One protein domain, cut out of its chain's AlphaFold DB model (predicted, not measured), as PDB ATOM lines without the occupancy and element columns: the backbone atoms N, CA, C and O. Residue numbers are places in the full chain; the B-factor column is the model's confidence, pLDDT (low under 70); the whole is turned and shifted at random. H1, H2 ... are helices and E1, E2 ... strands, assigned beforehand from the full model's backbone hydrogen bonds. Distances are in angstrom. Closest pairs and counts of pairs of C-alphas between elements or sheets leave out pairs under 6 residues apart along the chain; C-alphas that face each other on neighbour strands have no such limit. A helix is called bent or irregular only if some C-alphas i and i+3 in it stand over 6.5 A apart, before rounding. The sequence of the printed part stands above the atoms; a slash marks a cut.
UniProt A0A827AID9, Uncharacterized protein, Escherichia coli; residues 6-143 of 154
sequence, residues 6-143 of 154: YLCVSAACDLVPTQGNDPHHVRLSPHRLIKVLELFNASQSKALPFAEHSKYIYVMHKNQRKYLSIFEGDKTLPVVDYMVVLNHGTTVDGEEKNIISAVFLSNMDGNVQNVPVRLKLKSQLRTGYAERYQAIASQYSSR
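AT A GLANCE: This is residues 6 to 143 of the 154 residues of an uncharacterized protein of Escherichia coli (UniProt A0A827AID9). A long, strongly twisted sheet is built along one strand, E2, with the hairpin E3 and E4 joined near E2's last residues and E5 beside E2's first residues, leading on to the long hairpin E6 and E7. The longest helix, H3, lies across the part of the sheet made by E1, E2 and E5, while the short helices are far from the middle, H2 over the hairpin E3 and E4 and H1 grazing the sheet near the beginning of E2. The 138 printed residues hold three named helices and seven named strands, in the order E1 H1 E2 H2 E3 E4 E5 E6 E7 H3, and the class is mixed, helices and strands. The sheet is branched at E2, and its neighbour pairs are antiparallel. The whole is compact, with a radius of gyration of the C-alphas of 16.0 A, and spans 43 by 36 by 31 A.

IN THESE COORDINATES: Strand E2 is residues 32 to 41, 27.3 A from first to last C-alpha, from C-alpha 32 at (125.721, 123.732, 149.500) to C-alpha 41 at (119.755, 105.987, 169.328). E1 is residues 6 to 8, with C-alpha 6 at (122.632, 113.824, 161.517). E3 is residues 56 to 61, 15.5 A long, E4 residues 64 to 69, 16.4 A, and E5 residues 80 to 85, 15.9 A. E6 is residues 99 to 108, 27.0 A, and E7 residues 111 to 120, 28.1 A; with E2 they are the longest strands by residues, 10 residues each. H1 is residues 23 to 28, and H2 is residues 44 to 50. H2 is only just irregular, with C-alphas 46 and 49 6.50 A apart. H3, residues 127 to 141, is 20.9 A long and ends with C-alpha 141 at (131.533, 105.955, 149.519).

HOW THE PARTS SIT: E2 has staggered pairing: it pairs with E5 over residues 32 to 37, with E1 over 36 to 38 and with E4 over 40 to 41. E1 lies on one side of E2, and E4 and E5 on the other side. N 34 and O 83 are 2.8 A apart between E2 and E5, N 7 and O 37 2.9 A between E1 and E2, and N 69 and O 40 2.7 A between E4 and E2. E3 and E4 form a hairpin, with N 57 and O 68 2.8 A apart. E5, E6 and E7 form a meander, each strand the antiparallel neighbour of the one before. N 84 and O 103 of the hairpin E5 and E6 are 2.9 A apart, as are N 102 and O 117 of the hairpin E6 and E7. E1, E3 and E7 are edge strands. H3 is on the sheet at a height of 9.3 A, over E1, E2 and, only just, E5, on which 3 of its C-alphas fall. It runs across the strands, at 77 degrees to E1 on the local plane, and its closest C-alphas to E5 are those of Ala 137 and Val 80, 6.9 A apart. H2 is on the sheet at a height of 9.0 A, over E4 and, only just, E3, on which 3 of its C-alphas fall. It runs slantwise to the strands, at 55 degrees to E4 on the local plane, and the closest C-alphas of the two are those of Gln 44 and Tyr 67, 6.2 A apart. H1 only grazes the sheet, with residues 24 to 28; C-alphas 25 and 32 are the closest of H1 and E2, at 6.1 A. The three helices are apart from one another. In H1 every O i to N i+4 pair is within hydrogen-bond range, in H3 10 of 11, and in H2 1 of 3, beside 2 of 4 O i to N i+3 pairs.

THE WHOLE: The two C-alphas farthest apart, those of Arg 27 and Ser 45, are 45.4 A from each other. The printed part has no cut from residue 6 to residue 143. The long links are E1 to H1, 14 residues, and E5 to E6, 13 residues. The mean pLDDT of the printed part is 82.8, and residues 12 to 22, residues 89 to 97 and residue 143 are under 70.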
ATOM      1  N   TYR A   6     121.705 113.933 162.631       93.31
ATOM      2  CA  TYR A   6     122.632 113.824 161.517       93.31
ATOM      3  C   TYR A   6     123.982 114.403 161.916       93.31
ATOM      4  O   TYR A   6     124.043 115.421 162.612       93.31
ATOM      5  N   LEU A   7     125.057 113.763 161.469       92.62
ATOM      6  CA  LEU A   7     126.407 114.300 161.547       92.62
ATOM      7  C   LEU A   7     126.861 114.680 160.146       92.62
ATOM      8  O   LEU A   7     126.923 113.817 159.277       92.62
ATOM      9  N   CYS A   8     127.238 115.935 159.929       90.62
ATOM     10  CA  CYS A   8     127.869 116.281 158.670       90.62
ATOM     11  C   CYS A   8     129.323 115.804 158.607       90.62
ATOM     12  O   CYS A   8     130.087 115.984 159.553       90.62
ATOM     13  N   VAL A   9     129.691 115.223 157.469       90.38
ATOM     14  CA  VAL A   9     130.994 114.599 157.207       90.38
ATOM     15  C   VAL A   9     131.607 115.058 155.878       90.38
ATOM     16  O   VAL A   9     132.547 114.438 155.384       90.38
ATOM     17  N   SER A  10     131.094 116.137 155.275       84.62
ATOM     18  CA  SER A  10     131.770 116.792 154.146       84.62
ATOM     19  C   SER A  10     133.107 117.405 154.571       84.62
ATOM     20  O   SER A  10     133.246 117.919 155.683       84.62
ATOM     21  N   ALA A  11     134.078 117.416 153.656       72.31
ATOM     22  CA  ALA A  11     135.280 118.229 153.817       72.31
ATOM     23  C   ALA A  11     134.876 119.702 153.940       72.31
ATOM     24  O   ALA A  11     134.031 120.176 153.175       72.31
ATOM     25  N   ALA A  12     135.434 120.393 154.937       65.44
ATOM     26  CA  ALA A  12     134.986 121.725 155.317       65.44
ATOM     27  C   ALA A  12     133.449 121.792 155.422       65.44
ATOM     28  O   ALA A  12     132.837 122.714 154.879       65.44
ATOM     29  N   CYS A  13     132.809 120.829 156.119       65.44
ATOM     30  CA  CYS A  13     131.374 120.908 156.450       65.44
ATOM     31  C   CYS A  13     131.035 122.014 157.454       65.44
ATOM     32  O   CYS A  13     130.049 121.994 158.192       65.44
ATOM     33  N   ASP A  14     131.883 123.010 157.474       52.62
ATOM     34  CA  ASP A  14     131.624 124.208 158.168       52.62
ATOM     35  C   ASP A  14     130.681 125.052 157.315       52.62
ATOM     36  O   ASP A  14     130.855 125.304 156.119       52.62
ATOM     37  N   LEU A  15     129.685 125.569 158.012       52.62
ATOM     38  CA  LEU A  15     129.004 126.803 157.659       52.62
ATOM     39  C   LEU A  15     129.958 128.014 157.667       52.62
ATOM     40  O   LEU A  15     129.494 129.141 157.553       52.62
ATOM     41  N   VAL A  16     131.276 127.796 157.796       44.69
ATOM     42  CA  VAL A  16     132.331 128.794 157.633       44.69
ATOM     43  C   VAL A  16     132.441 129.126 156.142       44.69
ATOM     44  O   VAL A  16     132.768 128.256 155.325       44.69
ATOM     45  N   PRO A  17     132.137 130.378 155.766       46.00
ATOM     46  CA  PRO A  17     132.301 130.856 154.403       46.00
ATOM     47  C   PRO A  17     133.753 130.674 153.938       46.00
ATOM     48  O   PRO A  17     134.659 130.724 154.759       46.00
ATOM     49  N   THR A  18     133.958 130.527 152.625       49.22
ATOM     50  CA  THR A  18     135.252 130.573 151.894       49.22
ATOM     51  C   THR A  18     136.131 129.316 151.792       49.22
ATOM     52  O   THR A  18     137.094 129.351 151.035       49.22
ATOM     53  N   GLN A  19     135.793 128.175 152.408       51.59
ATOM     54  CA  GLN A  19     136.614 126.944 152.287       51.59
ATOM     55  C   GLN A  19     136.116 125.892 151.270       51.59
ATOM     56  O   GLN A  19     136.581 124.752 151.258       51.59
ATOM     57  N   GLY A  20     135.151 126.230 150.413       56.00
ATOM     58  CA  GLY A  20     134.638 125.304 149.399       56.00
ATOM     59  C   GLY A  20     135.459 125.333 148.109       56.00
ATOM     60  O   GLY A  20     135.159 126.143 147.242       56.00
ATOM     61  N   ASN A  21     136.431 124.430 147.950       58.84
ATOM     62  CA  ASN A  21     137.249 124.352 146.724       58.84
ATOM     63  C   ASN A  21     136.682 123.408 145.651       58.84
ATOM     64  O   ASN A  21     137.150 123.424 144.513       58.84
ATOM     65  N   ASP A  22     135.683 122.583 145.980       67.88
ATOM     66  CA  ASP A  22     135.102 121.687 144.982       67.88
ATOM     67  C   ASP A  22     134.292 122.442 143.910       67.88
ATOM     68  O   ASP A  22     133.472 123.303 144.252       67.88
ATOM     69  N   PRO A  23     134.404 122.067 142.619       75.94
ATOM     70  CA  PRO A  23     133.688 122.727 141.523       75.94
ATOM     71  C   PRO A  23     132.167 122.785 141.701       75.94
ATOM     72  O   PRO A  23     131.511 123.704 141.210       75.94
ATOM     73  N   HIS A  24     131.585 121.805 142.396       75.06
ATOM     74  CA  HIS A  24     130.146 121.770 142.640       75.06
ATOM     75  C   HIS A  24     129.691 122.821 143.663       75.06
ATOM     76  O   HIS A  24     128.551 123.264 143.578       75.06
ATOM     77  N   HIS A  25     130.557 123.286 144.571       75.31
ATOM     78  CA  HIS A  25     130.209 124.373 145.490       75.31
ATOM     79  C   HIS A  25     129.962 125.687 144.744       75.31
ATOM     80  O   HIS A  25     128.989 126.376 145.027       75.31
ATOM     81  N   VAL A  26     130.799 126.005 143.751       74.88
ATOM     82  CA  VAL A  26     130.621 127.205 142.918       74.88
ATOM     83  C   VAL A  26     129.328 127.109 142.107       74.88
ATOM     84  O   VAL A  26     128.559 128.062 142.065       74.88
ATOM     85  N   ARG A  27     129.060 125.944 141.500       81.19
ATOM     86  CA  ARG A  27     127.868 125.719 140.660       81.19
ATOM     87  C   ARG A  27     126.555 125.750 141.436       81.19
ATOM     88  O   ARG A  27     125.533 126.095 140.857       81.19
ATOM     89  N   LEU A  28     126.576 125.335 142.700       81.38
ATOM     90  CA  LEU A  28     125.380 125.274 143.535       81.38
ATOM     91  C   LEU A  28     125.170 126.542 144.360       81.38
ATOM     92  O   LEU A  28     124.101 126.670 144.942       81.38
ATOM     93  N   SER A  29     126.129 127.476 144.386       81.31
ATOM     94  CA  SER A  29     126.026 128.736 145.128       81.31
ATOM     95  C   SER A  29     124.709 129.475 144.822       81.31
ATOM     96  O   SER A  29     124.356 129.615 143.649       81.31
ATOM     97  N   PRO A  30     123.970 129.950 145.846       81.69
ATOM     98  CA  PRO A  30     124.351 130.015 147.262       81.69
ATOM     99  C   PRO A  30     124.053 128.727 148.053       81.69
ATOM    100  O   PRO A  30     124.197 128.697 149.269       81.69
ATOM    101  N   HIS A  31     123.596 127.656 147.414       86.25
ATOM    102  CA  HIS A  31     123.331 126.368 148.052       86.25
ATOM    103  C   HIS A  31     124.608 125.534 148.227       86.25
ATOM    104  O   HIS A  31     125.588 125.666 147.491       86.25
ATOM    105  N   ARG A  32     124.593 124.622 149.203       84.38
ATOM    106  CA  ARG A  32     125.721 123.732 149.500       84.38
ATOM    107  C   ARG A  32     125.255 122.287 149.588       84.38
ATOM    108  O   ARG A  32     124.455 121.947 150.453       84.38
ATOM    109  N   LEU A  33     125.804 121.427 148.734       86.88
ATOM    110  CA  LEU A  33     125.670 119.983 148.897       86.88
ATOM    111  C   LEU A  33     126.540 119.530 150.074       86.88
ATOM    112  O   LEU A  33     127.740 119.804 150.111       86.88
ATOM    113  N   ILE A  34     125.940 118.826 151.026       87.38
ATOM    114  CA  ILE A  34     126.640 118.231 152.159       87.38
ATOM    115  C   ILE A  34     126.372 116.734 152.229       87.38
ATOM    116  O   ILE A  34     125.287 116.263 151.892       87.38
ATOM    117  N   LYS A  35     127.373 115.993 152.696       90.06
ATOM    118  CA  LYS A  35     127.286 114.577 153.027       90.06
ATOM    119  C   LYS A  35     127.069 114.441 154.523       90.06
ATOM    120  O   LYS A  35     127.789 115.057 155.315       90.06
ATOM    121  N   VAL A  36     126.113 113.613 154.910       92.06
ATOM    122  CA  VAL A  36     125.753 113.385 156.306       92.06
ATOM    123  C   VAL A  36     125.736 111.898 156.643       92.06
ATOM    124  O   VAL A  36     125.493 111.056 155.783       92.06
ATOM    125  N   LEU A  37     125.979 111.585 157.912       93.94
ATOM    126  CA  LEU A  37     125.651 110.304 158.529       93.94
ATOM    127  C   LEU A  37     124.337 110.452 159.294       93.94
ATOM    128  O   LEU A  37     124.218 111.376 160.102       93.94
ATOM    129  N   GLU A  38     123.376 109.552 159.082       94.12
ATOM    130  CA  GLU A  38     122.233 109.424 159.994       94.12
ATOM    131  C   GLU A  38     122.706 108.806 161.314       94.12
ATOM    132  O   GLU A  38     123.539 107.897 161.346       94.12
ATOM    133  N   LEU A  39     122.205 109.352 162.418       94.69
ATOM    134  CA  LEU A  39     122.554 108.933 163.763       94.69
ATOM    135  C   LEU A  39     121.354 108.273 164.437       94.69
ATOM    136  O   LEU A  39     120.261 108.840 164.511       94.69
ATOM    137  N   PHE A  40     121.598 107.100 165.002       94.69
ATOM    138  CA  PHE A  40     120.589 106.241 165.609       94.69
ATOM    139  C   PHE A  40     120.746 106.229 167.125       94.69
ATOM    140  O   PHE A  40     121.857 106.333 167.636       94.69
ATOM    141  N   ASN A  41     119.654 106.086 167.873       93.62
ATOM    142  CA  ASN A  41     119.755 105.987 169.328       93.62
ATOM    143  C   ASN A  41     120.512 104.712 169.737       93.62
ATOM    144  O   ASN A  41     120.232 103.623 169.241       93.62
ATOM    145  N   ALA A  42     121.425 104.852 170.693       93.38
ATOM    146  CA  ALA A  42     122.141 103.762 171.341       93.38
ATOM    147  C   ALA A  42     121.861 103.766 172.850       93.38
ATOM    148  O   ALA A  42     121.448 104.777 173.422       93.38
ATOM    149  N   SER A  43     122.100 102.637 173.518       92.69
ATOM    150  CA  SER A  43     122.085 102.592 174.980       92.69
ATOM    151  C   SER A  43     123.443 103.001 175.544       92.69
ATOM    152  O   SER A  43     124.491 102.764 174.939       92.69
ATOM    153  N   GLN A  44     123.435 103.545 176.761       93.12
ATOM    154  CA  GLN A  44     124.658 103.832 177.511       93.12
ATOM    155  C   GLN A  44     125.545 102.585 177.661       93.12
ATOM    156  O   GLN A  44     126.759 102.671 177.482       93.12
ATOM    157  N   SER A  45     124.937 101.430 177.954       92.88
ATOM    158  CA  SER A  45     125.637 100.155 178.149       92.88
ATOM    159  C   SER A  45     126.352  99.659 176.895       92.88
ATOM    160  O   SER A  45     127.406  99.048 177.014       92.88
ATOM    161  N   LYS A  46     125.816  99.939 175.699       90.25
ATOM    162  CA  LYS A  46     126.467  99.604 174.424       90.25
ATOM    163  C   LYS A  46     127.506 100.650 174.016       90.25
ATOM    164  O   LYS A  46     128.530 100.291 173.450       90.25
ATOM    165  N   ALA A  47     127.248 101.929 174.282       91.88
ATOM    166  CA  ALA A  47     128.073 103.020 173.769       91.88
ATOM    167  C   ALA A  47     129.323 103.310 174.611       91.88
ATOM    168  O   ALA A  47     130.353 103.669 174.052       91.88
ATOM    169  N   LEU A  48     129.252 103.219 175.944       91.50
ATOM    170  CA  LEU A  48     130.386 103.580 176.807       91.50
ATOM    171  C   LEU A  48     131.594 102.634 176.715       91.50
ATOM    172  O   LEU A  48     132.704 103.156 176.700       91.50
ATOM    173  N   PRO A  49     131.431 101.298 176.622       92.88
ATOM    174  CA  PRO A  49     132.574 100.385 176.514       92.88
ATOM    175  C   PRO A  49     133.401 100.540 175.233       92.88
ATOM    176  O   PRO A  49     134.460  99.939 175.133       92.88
ATOM    177  N   PHE A  50     132.890 101.290 174.256       89.88
ATOM    178  CA  PHE A  50     133.497 101.496 172.945       89.88
ATOM    179  C   PHE A  50     133.582 102.993 172.612       89.88
ATOM    180  O   PHE A  50     133.403 103.387 171.459       89.88
ATOM    181  N   ALA A  51     133.764 103.848 173.621       84.69
ATOM    182  CA  ALA A  51     133.741 105.301 173.449       84.69
ATOM    183  C   ALA A  51     134.920 105.838 172.629       84.69
ATOM    184  O   ALA A  51     134.821 106.868 171.962       84.69
ATOM    185  N   GLU A  52     136.032 105.117 172.662       83.81
ATOM    186  CA  GLU A  52     137.218 105.326 171.846       83.81
ATOM    187  C   GLU A  52     137.019 104.871 170.395       83.81
ATOM    188  O   GLU A  52     137.665 105.393 169.480       83.81
ATOM    189  N   HIS A  53     136.081 103.952 170.149       83.62
ATOM    190  CA  HIS A  53     135.696 103.589 168.797       83.62
ATOM    191  C   HIS A  53     134.856 104.726 168.209       83.62
ATOM    192  O   HIS A  53     133.869 105.166 168.795       83.62
ATOM    193  N   SER A  54     135.209 105.198 167.010       85.06
ATOM    194  CA  SER A  54     134.468 106.257 166.295       85.06
ATOM    195  C   SER A  54     133.163 105.734 165.693       85.06
ATOM    196  O   SER A  54     132.929 105.808 164.494       85.06
ATOM    197  N   LYS A  55     132.349 105.128 166.554       89.44
ATOM    198  CA  LYS A  55     131.045 104.533 166.280       89.44
ATOM    199  C   LYS A  55     129.939 105.290 167.007       89.44
ATOM    200  O   LYS A  55     128.809 105.309 166.526       89.44
ATOM    201  N   TYR A  56     130.267 105.903 168.147       93.00
ATOM    202  CA  TYR A  56     129.300 106.525 169.039       93.00
ATOM    203  C   TYR A  56     129.538 108.025 169.224       93.00
ATOM    204  O   TYR A  56     130.668 108.503 169.345       93.00
ATOM    205  N   ILE A  57     128.441 108.776 169.280       92.56
ATOM    206  CA  ILE A  57     128.408 110.221 169.497       92.56
ATOM    207  C   ILE A  57     127.583 110.502 170.749       92.56
ATOM    208  O   ILE A  57     126.507 109.938 170.950       92.56
ATOM    209  N   TYR A  58     128.080 111.405 171.587       91.19
ATOM    210  CA  TYR A  58     127.452 111.770 172.851       91.19
ATOM    211  C   TYR A  58     127.026 113.229 172.788       91.19
ATOM    212  O   TYR A  58     127.850 114.105 172.531       91.19
ATOM    213  N   VAL A  59     125.746 113.497 173.035       89.94
ATOM    214  CA  VAL A  59     125.205 114.862 173.009       89.94
ATOM    215  C   VAL A  59     124.358 115.126 174.244       89.94
ATOM    216  O   VAL A  59     123.598 114.266 174.689       89.94
ATOM    217  N   MET A  60     124.466 116.331 174.797       89.50
ATOM    218  CA  MET A  60     123.520 116.811 175.803       89.50
ATOM    219  C   MET A  60     122.324 117.432 175.084       89.50
ATOM    220  O   MET A  60     122.467 118.384 174.318       89.50
ATOM    221  N   HIS A  61     121.132 116.900 175.323       88.00
ATOM    222  CA  HIS A  61     119.894 117.400 174.741       88.00
ATOM    223  C   HIS A  61     118.827 117.497 175.829       88.00
ATOM    224  O   HIS A  61     118.492 116.492 176.445       88.00
ATOM    225  N   LYS A  62     118.301 118.706 176.077       88.69
ATOM    226  CA  LYS A  62     117.316 118.973 177.148       88.69
ATOM    227  C   LYS A  62     117.777 118.458 178.520       88.69
ATOM    228  O   LYS A  62     117.034 117.790 179.227       88.69
ATOM    229  N   ASN A  63     119.036 118.738 178.860       89.62
ATOM    230  CA  ASN A  63     119.688 118.287 180.094       89.62
ATOM    231  C   ASN A  63     119.792 116.755 180.267       89.62
ATOM    232  O   ASN A  63     120.133 116.273 181.341       89.62
ATOM    233  N   GLN A  64     119.544 115.981 179.207       91.12
ATOM    234  CA  GLN A  64     119.723 114.533 179.189       91.12
ATOM    235  C   GLN A  64     120.866 114.158 178.250       91.12
ATOM    236  O   GLN A  64     121.003 114.712 177.154       91.12
ATOM    237  N   ARG A  65     121.695 113.203 178.675       91.44
ATOM    238  CA  ARG A  65     122.754 112.652 177.832       91.44
ATOM    239  C   ARG A  65     122.143 111.658 176.855       91.44
ATOM    240  O   ARG A  65     121.569 110.655 177.265       91.44
ATOM    241  N   LYS A  66     122.280 111.938 175.563       92.94
ATOM    242  CA  LYS A  66     121.947 111.005 174.492       92.94
ATOM    243  C   LYS A  66     123.203 110.312 173.996       92.94
ATOM    244  O   LYS A  66     124.269 110.921 173.896       92.94
ATOM    245  N   TYR A  67     123.019 109.047 173.664       94.06
ATOM    246  CA  TYR A  67     124.012 108.171 173.079       94.06
ATOM    247  C   TYR A  67     123.524 107.860 171.675       94.06
ATOM    248  O   TYR A  67     122.403 107.384 171.500       94.06
ATOM    249  N   LEU A  68     124.335 108.192 170.685       94.50
ATOM    250  CA  LEU A  68     124.004 108.046 169.281       94.50
ATOM    251  C   LEU A  68     125.030 107.132 168.618       94.50
ATOM    252  O   LEU A  68     126.193 107.140 169.002       94.50
ATOM    253  N   SER A  69     124.604 106.350 167.638       94.19
ATOM    254  CA  SER A  69     125.416 105.440 166.837       94.19
ATOM    255  C   SER A  69     125.375 105.887 165.381       94.19
ATOM    256  O   SER A  69     124.319 106.293 164.902       94.19
ATOM    257  N   ILE A  70     126.491 105.770 164.664       93.56
ATOM    258  CA  ILE A  70     126.514 105.935 163.197       93.56
ATOM    259  C   ILE A  70     125.951 104.713 162.451       93.56
ATOM    260  O   ILE A  70     125.846 104.730 161.228       93.56
ATOM    261  N   PHE A  71     125.621 103.642 163.179       92.50
ATOM    262  CA  PHE A  71     125.059 102.398 162.661       92.50
ATOM    263  C   PHE A  71     123.634 102.177 163.157       92.50
ATOM    264  O   PHE A  71     123.332 102.418 164.331       92.50
ATOM    265  N   GLU A  72     122.789 101.651 162.276       91.88
ATOM    266  CA  GLU A  72     121.422 101.256 162.596       91.88
ATOM    267  C   GLU A  72     121.389  99.820 163.146       91.88
ATOM    268  O   GLU A  72     121.699  98.862 162.438       91.88
ATOM    269  N   GLY A  73     120.990  99.662 164.411       86.44
ATOM    270  CA  GLY A  73     120.895  98.348 165.054       86.44
ATOM    271  C   GLY A  73     122.241  97.620 165.092       86.44
ATOM    272  O   GLY A  73     123.234  98.180 165.556       86.44
ATOM    273  N   ASP A  74     122.263  96.382 164.598       84.75
ATOM    274  CA  ASP A  74     123.465  95.536 164.542       84.75
ATOM    275  C   ASP A  74     124.180  95.602 163.177       84.75
ATOM    276  O   ASP A  74     125.086  94.814 162.895       84.75
ATOM    277  N   LYS A  75     123.792  96.544 162.304       87.75
ATOM    278  CA  LYS A  75     124.481  96.758 161.027       87.75
ATOM    279  C   LYS A  75     125.905  97.255 161.274       87.75
ATOM    280  O   LYS A  75     126.182  98.010 162.199       87.75
ATOM    281  N   THR A  76     126.821  96.870 160.393       84.25
ATOM    282  CA  THR A  76     128.234  97.287 160.445       84.25
ATOM    283  C   THR A  76     128.543  98.461 159.525       84.25
ATOM    284  O   THR A  76     129.677  98.937 159.477       84.25
ATOM    285  N   LEU A  77     127.541  98.910 158.768       87.06
ATOM    286  CA  LEU A  77     127.679  99.918 157.734       87.06
ATOM    287  C   LEU A  77     126.901 101.173 158.112       87.06
ATOM    288  O   LEU A  77     125.750 101.053 158.541       87.06
ATOM    289  N   PRO A  78     127.510 102.362 157.975       91.56
ATOM    290  CA  PRO A  78     126.830 103.594 158.308       91.56
ATOM    291  C   PRO A  78     125.797 103.943 157.238       91.56
ATOM    292  O   PRO A  78     125.946 103.577 156.069       91.56
ATOM    293  N   VAL A  79     124.770 104.691 157.632       90.81
ATOM    294  CA  VAL A  79     123.796 105.251 156.691       90.81
ATOM    295  C   VAL A  79     124.281 106.635 156.279       90.81
ATOM    296  O   VAL A  79     124.262 107.573 157.077       90.81
ATOM    297  N   VAL A  80     124.778 106.732 155.044       90.69
ATOM    298  CA  VAL A  80     125.230 107.983 154.424       90.69
ATOM    299  C   VAL A  80     124.109 108.536 153.557       90.69
ATOM    300  O   VAL A  80     123.543 107.799 152.754       90.69
ATOM    301  N   ASP A  81     123.850 109.832 153.674       90.19
ATOM    302  CA  ASP A  81     122.905 110.553 152.823       90.19
ATOM    303  C   ASP A  81     123.486 111.911 152.396       90.19
ATOM    304  O   ASP A  81     124.542 112.343 152.882       90.19
ATOM    305  N   TYR A  82     122.803 112.589 151.481       89.25
ATOM    306  CA  TYR A  82     123.156 113.910 150.992       89.25
ATOM    307  C   TYR A  82     122.011 114.894 151.218       89.25
ATOM    308  O   TYR A  82     120.841 114.595 150.995       89.25
ATOM    309  N   MET A  83     122.363 116.110 151.621       90.38
ATOM    310  CA  MET A  83     121.417 117.214 151.751       90.38
ATOM    311  C   MET A  83     121.923 118.413 150.963       90.38
ATOM    312  O   MET A  83     123.128 118.659 150.907       90.38
ATOM    313  N   VAL A  84     121.008 119.205 150.413       89.50
ATOM    314  CA  VAL A  84     121.339 120.527 149.875       89.50
ATOM    315  C   VAL A  84     120.929 121.571 150.905       89.50
ATOM    316  O   VAL A  84     119.741 121.805 151.119       89.50
ATOM    317  N   VAL A  85     121.910 122.187 151.561       87.50
ATOM    318  CA  VAL A  85     121.704 123.352 152.430       87.50
ATOM    319  C   VAL A  85     121.381 124.544 151.548       87.50
ATOM    320  O   VAL A  85     122.129 124.860 150.622       87.50
ATOM    321  N   LEU A  86     120.263 125.203 151.822       87.19
ATOM    322  CA  LEU A  86     119.809 126.343 151.045       87.19
ATOM    323  C   LEU A  86     120.444 127.629 151.575       87.19
ATOM    324  O   LEU A  86     120.530 127.802 152.789       87.19
ATOM    325  N   ASN A  87     120.841 128.538 150.673       82.62
ATOM    326  CA  ASN A  87     121.295 129.886 151.025       82.62
ATOM    327  C   ASN A  87     122.423 129.878 152.080       82.62
ATOM    328  O   ASN A  87     122.419 130.621 153.062       82.62
ATOM    329  N   HIS A  88     123.386 128.973 151.894       77.19
ATOM    330  CA  HIS A  88     124.561 128.831 152.743       77.19
ATOM    331  C   HIS A  88     125.386 130.126 152.711       77.19
ATOM    332  O   HIS A  88     125.685 130.662 151.647       77.19
ATOM    333  N   GLY A  89     125.735 130.648 153.888       65.19
ATOM    334  CA  GLY A  89     126.535 131.870 154.022       65.19
ATOM    335  C   GLY A  89     125.754 133.185 153.921       65.19
ATOM    336  O   GLY A  89     126.333 134.236 154.180       65.19
ATOM    337  N   THR A  90     124.452 133.151 153.622       66.25
ATOM    338  CA  THR A  90     123.590 134.337 153.717       66.25
ATOM    339  C   THR A  90     122.792 134.290 155.013       66.25
ATOM    340  O   THR A  90     122.044 133.344 155.256       66.25
ATOM    341  N   THR A  91     122.932 135.307 155.858       58.56
ATOM    342  CA  THR A  91     122.010 135.516 156.977       58.56
ATOM    343  C   THR A  91     120.674 135.988 156.420       58.56
ATOM    344  O   THR A  91     120.603 137.067 155.837       58.56
ATOM    345  N   VAL A  92     119.625 135.184 156.583       60.53
ATOM    346  CA  VAL A  92     118.253 135.625 156.314       60.53
ATOM    347  C   VAL A  92     117.776 136.406 157.537       60.53
ATOM    348  O   VAL A  92     117.785 135.876 158.653       60.53
ATOM    349  N   ASP A  93     117.396 137.669 157.348       54.06
ATOM    350  CA  ASP A  93     116.893 138.511 158.435       54.06
ATOM    351  C   ASP A  93     115.672 137.858 159.104       54.06
ATOM    352  O   ASP A  93     114.698 137.490 158.448       54.06
ATOM    353  N   GLY A  94     115.735 137.693 160.429       60.06
ATOM    354  CA  GLY A  94     114.666 137.096 161.237       60.06
ATOM    355  C   GLY A  94     114.775 135.586 161.497       60.06
ATOM    356  O   GLY A  94     113.988 135.069 162.293       60.06
ATOM    357  N   GLU A  95     115.742 134.866 160.914       63.56
ATOM    358  CA  GLU A  95     115.976 133.451 161.250       63.56
ATOM    359  C   GLU A  95     116.919 133.272 162.459       63.56
ATOM    360  O   GLU A  95     117.883 134.016 162.655       63.56
ATOM    361  N   GLU A  96     116.658 132.256 163.300       67.06
ATOM    362  CA  GLU A  96     117.596 131.860 164.360       67.06
ATOM    363  C   GLU A  96     118.947 131.491 163.727       67.06
ATOM    364  O   GLU A  96     119.005 130.561 162.926       67.06
ATOM    365  N   LYS A  97     120.048 132.119 164.169       68.12
ATOM    366  CA  LYS A  97     121.426 131.882 163.670       68.12
ATOM    367  C   LYS A  97     121.875 130.411 163.636       68.12
ATOM    368  O   LYS A  97     122.864 130.081 162.993       68.12
ATOM    369  N   ASN A  98     121.168 129.534 164.348       75.62
ATOM    370  CA  ASN A  98     121.511 128.126 164.522       75.62
ATOM    371  C   ASN A  98     120.556 127.186 163.771       75.62
ATOM    372  O   ASN A  98     120.669 125.972 163.933       75.62
ATOM    373  N   ILE A  99     119.582 127.714 163.026       82.19
ATOM    374  CA  ILE A  99     118.653 126.936 162.208       82.19
ATOM    375  C   ILE A  99     119.011 127.159 160.743       82.19
ATOM    376  O   ILE A  99     119.110 128.293 160.295       82.19
ATOM    377  N   ILE A 100     119.190 126.069 160.005       83.25
ATOM    378  CA  ILE A 100     119.436 126.094 158.564       83.25
ATOM    379  C   ILE A 100     118.293 125.398 157.830       83.25
ATOM    380  O   ILE A 100     117.733 124.410 158.318       83.25
ATOM    381  N   SER A 101     117.967 125.903 156.646       87.75
ATOM    382  CA  SER A 101     117.025 125.270 155.726       87.75
ATOM    383  C   SER A 101     117.783 124.351 154.773       87.75
ATOM    384  O   SER A 101     118.816 124.731 154.226       87.75
ATOM    385  N   ALA A 102     117.292 123.133 154.579       89.12
ATOM    386  CA  ALA A 102     117.891 122.165 153.670       89.12
ATOM    387  C   ALA A 102     116.813 121.340 152.962       89.12
ATOM    388  O   ALA A 102     115.653 121.333 153.371       89.12
ATOM    389  N   VAL A 103     117.201 120.634 151.905       90.94
ATOM    390  CA  VAL A 103     116.349 119.653 151.227       90.94
ATOM    391  C   VAL A 103     117.057 118.308 151.142       90.94
ATOM    392  O   VAL A 103     118.251 118.247 150.840       90.94
ATOM    393  N   PHE A 104     116.311 117.236 151.393       88.94
ATOM    394  CA  PHE A 104     116.694 115.901 150.944       88.94
ATOM    395  C   PHE A 104     116.192 115.682 149.526       88.94
ATOM    396  O   PHE A 104     115.096 116.124 149.179       88.94
ATOM    397  N   LEU A 105     116.978 114.967 148.729       84.31
ATOM    398  CA  LEU A 105     116.520 114.458 147.446       84.31
ATOM    399  C   LEU A 105     115.929 113.071 147.679       84.31
ATOM    400  O   LEU A 105     116.608 112.177 148.174       84.31
ATOM    401  N   SER A 106     114.663 112.897 147.329       81.88
ATOM    402  CA  SER A 106     113.979 111.605 147.375       81.88
ATOM    403  C   SER A 106     113.539 111.211 145.972       81.88
ATOM    404  O   SER A 106     113.243 112.077 145.153       81.88
ATOM    405  N   ASN A 107     113.514 109.913 145.679       81.12
ATOM    406  CA  ASN A 107     112.885 109.404 144.466       81.12
ATOM    407  C   ASN A 107     111.492 108.889 144.838       81.12
ATOM    408  O   ASN A 107     111.379 107.949 145.626       81.12
ATOM    409  N   MET A 108     110.456 109.516 144.291       73.25
ATOM    410  CA  MET A 108     109.073 109.058 144.390       73.25
ATOM    411  C   MET A 108     108.545 108.848 142.974       73.25
ATOM    412  O   MET A 108     108.501 109.787 142.178       73.25
ATOM    413  N   ASP A 109     108.184 107.604 142.660       80.50
ATOM    414  CA  ASP A 109     107.611 107.200 141.371       80.50
ATOM    415  C   ASP A 109     108.463 107.592 140.148       80.50
ATOM    416  O   ASP A 109     107.951 107.995 139.106       80.50
ATOM    417  N   GLY A 110     109.792 107.503 140.278       80.00
ATOM    418  CA  GLY A 110     110.737 107.834 139.206       80.00
ATOM    419  C   GLY A 110     111.064 109.325 139.088       80.00
ATOM    420  O   GLY A 110     111.884 109.692 138.248       80.00
ATOM    421  N   ASN A 111     110.478 110.178 139.935       80.75
ATOM    422  CA  ASN A 111     110.739 111.612 139.966       80.75
ATOM    423  C   ASN A 111     111.551 112.011 141.199       80.75
ATOM    424  O   ASN A 111     111.292 111.561 142.317       80.75
ATOM    425  N   VAL A 112     112.508 112.916 140.998       80.19
ATOM    426  CA  VAL A 112     113.258 113.525 142.099       80.19
ATOM    427  C   VAL A 112     112.379 114.575 142.775       80.19
ATOM    428  O   VAL A 112     111.995 115.564 142.152       80.19
ATOM    429  N   GLN A 113     112.077 114.372 144.053       86.12
ATOM    430  CA  GLN A 113     111.358 115.323 144.893       86.12
ATOM    431  C   GLN A 113     112.264 115.883 145.986       86.12
ATOM    432  O   GLN A 113     112.973 115.143 146.675       86.12
ATOM    433  N   ASN A 114     112.176 117.199 146.178       88.44
ATOM    434  CA  ASN A 114     112.834 117.899 147.272       88.44
ATOM    435  C   ASN A 114     111.969 117.794 148.529       88.44
ATOM    436  O   ASN A 114     110.857 118.320 148.557       88.44
ATOM    437  N   VAL A 115     112.491 117.174 149.582       89.81
ATOM    438  CA  VAL A 115     111.839 117.123 150.895       89.81
ATOM    439  C   VAL A 115     112.445 118.219 151.776       89.81
ATOM    440  O   VAL A 115     113.579 118.057 152.239       89.81
ATOM    441  N   PRO A 116     111.747 119.349 151.998       89.75
ATOM    442  CA  PRO A 116     112.274 120.455 152.784       89.75
ATOM    443  C   PRO A 116     112.356 120.096 154.268       89.75
ATOM    444  O   PRO A 116     111.429 119.539 154.855       89.75
ATOM    445  N   VAL A 117     113.470 120.465 154.894       89.88
ATOM    446  CA  VAL A 117     113.744 120.248 156.313       89.88
ATOM    447  C   VAL A 117     114.400 121.479 156.934       89.88
ATOM    448  O   VAL A 117     115.120 122.230 156.278       89.88
ATOM    449  N   ARG A 118     114.176 121.673 158.238       87.38
ATOM    450  CA  ARG A 118     114.896 122.661 159.052       87.38
ATOM    451  C   ARG A 118     115.780 121.932 160.049       87.38
ATOM    452  O   ARG A 118     115.295 121.099 160.816       87.38
ATOM    453  N   LEU A 119     117.068 122.245 160.048       85.75
ATOM    454  CA  LEU A 119     118.068 121.588 160.883       85.75
ATOM    455  C   LEU A 119     118.583 122.580 161.918       85.75
ATOM    456  O   LEU A 119     118.982 123.687 161.574       85.75
ATOM    457  N   LYS A 120     118.597 122.176 163.190       86.31
ATOM    458  CA  LYS A 120     119.164 122.984 164.273       86.31
ATOM    459  C   LYS A 120     120.569 122.500 164.602       86.31
ATOM    460  O   LYS A 120     120.737 121.376 165.075       86.31
ATOM    461  N   LEU A 121     121.554 123.364 164.407       84.31
ATOM    462  CA  LEU A 121     122.946 123.126 164.767       84.31
ATOM    463  C   LEU A 121     123.064 122.990 166.285       84.31
ATOM    464  O   LEU A 121     122.510 123.791 167.044       84.31
ATOM    465  N   LYS A 122     123.758 121.943 166.733       86.19
ATOM    466  CA  LYS A 122     123.928 121.645 168.161       86.19
ATOM    467  C   LYS A 122     125.331 121.942 168.659       86.19
ATOM    468  O   LYS A 122     125.473 122.611 169.674       86.19
ATOM    469  N   SER A 123     126.343 121.440 167.966       82.94
ATOM    470  CA  SER A 123     127.745 121.596 168.351       82.94
ATOM    471  C   SER A 123     128.658 121.120 167.229       82.94
ATOM    472  O   SER A 123     128.268 120.248 166.451       82.94
ATOM    473  N   GLN A 124     129.888 121.625 167.203       83.44
ATOM    474  CA  GLN A 124     130.969 121.066 166.394       83.44
ATOM    475  C   GLN A 124     131.661 119.920 167.147       83.44
ATOM    476  O   GLN A 124     131.787 119.948 168.375       83.44
ATOM    477  N   LEU A 125     132.098 118.895 166.413       84.94
ATOM    478  CA  LEU A 125     132.944 117.842 166.970       84.94
ATOM    479  C   LEU A 125     134.382 118.342 167.129       84.94
ATOM    480  O   LEU A 125     134.849 119.187 166.373       84.94
ATOM    481  N   ARG A 126     135.116 117.762 168.084       85.06
ATOM    482  CA  ARG A 126     136.570 117.953 168.166       85.06
ATOM    483  C   ARG A 126     137.230 117.381 166.911       85.06
ATOM    484  O   ARG A 126     136.850 116.292 166.480       85.06
ATOM    485  N   THR A 127     138.259 118.056 166.404       83.38
ATOM    486  CA  THR A 127     138.935 117.743 165.133       83.38
ATOM    487  C   THR A 127     139.267 116.258 164.973       83.38
ATOM    488  O   THR A 127     138.796 115.633 164.032       83.38
ATOM    489  N   GLY A 128     139.931 115.640 165.957       84.44
ATOM    490  CA  GLY A 128     140.305 114.221 165.863       84.44
ATOM    491  C   GLY A 128     139.127 113.235 165.814       84.44
ATOM    492  O   GLY A 128     139.283 112.122 165.327       84.44
ATOM    493  N   TYR A 129     137.936 113.609 166.298       86.44
ATOM    494  CA  TYR A 129     136.724 112.805 166.082       86.44
ATOM    495  C   TYR A 129     136.118 113.085 164.707       86.44
ATOM    496  O   TYR A 129     135.718 112.145 164.024       86.44
ATOM    497  N   ALA A 130     136.062 114.357 164.299       87.00
ATOM    498  CA  ALA A 130     135.527 114.766 163.003       87.00
ATOM    499  C   ALA A 130     136.262 114.075 161.841       87.00
ATOM    500  O   ALA A 130     135.616 113.490 160.975       87.00
ATOM    501  N   GLU A 131     137.596 114.044 161.884       87.38
ATOM    502  CA  GLU A 131     138.444 113.382 160.884       87.38
ATOM    503  C   GLU A 131     138.135 111.887 160.756       87.38
ATOM    504  O   GLU A 131     138.025 111.360 159.649       87.38
ATOM    505  N   ARG A 132     137.927 111.192 161.883       90.50
ATOM    506  CA  ARG A 132     137.598 109.759 161.878       90.50
ATOM    507  C   ARG A 132     136.234 109.488 161.252       90.50
ATOM    508  O   ARG A 132     136.107 108.558 160.458       90.50
ATOM    509  N   TYR A 133     135.226 110.306 161.551       91.62
ATOM    510  CA  TYR A 133     133.905 110.170 160.928       91.62
ATOM    511  C   TYR A 133     133.925 110.513 159.436       91.62
ATOM    512  O   TYR A 133     133.299 109.810 158.640       91.62
ATOM    513  N   GLN A 134     134.690 111.533 159.040       88.94
ATOM    514  CA  GLN A 134     134.918 111.857 157.634       88.94
ATOM    515  C   GLN A 134     135.602 110.696 156.895       88.94
ATOM    516  O   GLN A 134     135.171 110.328 155.800       88.94
ATOM    517  N   ALA A 135     136.622 110.077 157.497       89.00
ATOM    518  CA  ALA A 135     137.303 108.915 156.933       89.00
ATOM    519  C   ALA A 135     136.350 107.722 156.746       89.00
ATOM    520  O   ALA A 135     136.296 107.159 155.654       89.00
ATOM    521  N   ILE A 136     135.538 107.391 157.758       89.69
ATOM    522  CA  ILE A 136     134.537 106.309 157.685       89.69
ATOM    523  C   ILE A 136     133.536 106.557 156.548       89.69
ATOM    524  O   ILE A 136     133.282 105.667 155.734       89.69
ATOM    525  N   ALA A 137     132.984 107.770 156.454       88.88
ATOM    526  CA  ALA A 137     132.031 108.120 155.402       88.88
ATOM    527  C   ALA A 137     132.660 108.064 153.997       88.88
ATOM    528  O   ALA A 137     132.003 107.683 153.022       88.88
ATOM    529  N   SER A 138     133.940 108.430 153.889       85.19
ATOM    530  CA  SER A 138     134.692 108.415 152.631       85.19
ATOM    531  C   SER A 138     134.990 106.986 152.179       85.19
ATOM    532  O   SER A 138     134.692 106.653 151.037       85.19
ATOM    533  N   GLN A 139     135.458 106.124 153.090       85.06
ATOM    534  CA  GLN A 139     135.671 104.691 152.844       85.06
ATOM    535  C   GLN A 139     134.380 103.969 152.442       85.06
ATOM    536  O   GLN A 139     134.384 103.113 151.561       85.06
ATOM    537  N   TYR A 140     133.250 104.324 153.064       83.56
ATOM    538  CA  TYR A 140     131.949 103.785 152.670       83.56
ATOM    539  C   TYR A 140     131.576 104.176 151.233       83.56
ATOM    540  O   TYR A 140     131.078 103.347 150.474       83.56
ATOM    541  N   SER A 141     131.841 105.430 150.856       76.25
ATOM    542  CA  SER A 141     131.533 105.955 149.519       76.25
ATOM    543  C   SER A 141     132.490 105.437 148.438       76.25
ATOM    544  O   SER A 141     132.136 105.451 147.266       76.25
ATOM    545  N   SER A 142     133.697 105.000 148.812       70.75
ATOM    546  CA  SER A 142     134.751 104.555 147.891       70.75
ATOM    547  C   SER A 142     134.691 103.061 147.560       70.75
ATOM    548  O   SER A 142     135.691 102.486 147.131       70.75
ATOM    549  N   ARG A 143     133.555 102.398 147.805       69.69
ATOM    550  CA  ARG A 143     133.374 100.997 147.421       69.69
ATOM    551  C   ARG A 143     133.407 100.881 145.910       69.69
ATOM    552  O   ARG A 143     132.602 101.491 145.214       69.69
TER     553      ARG A 143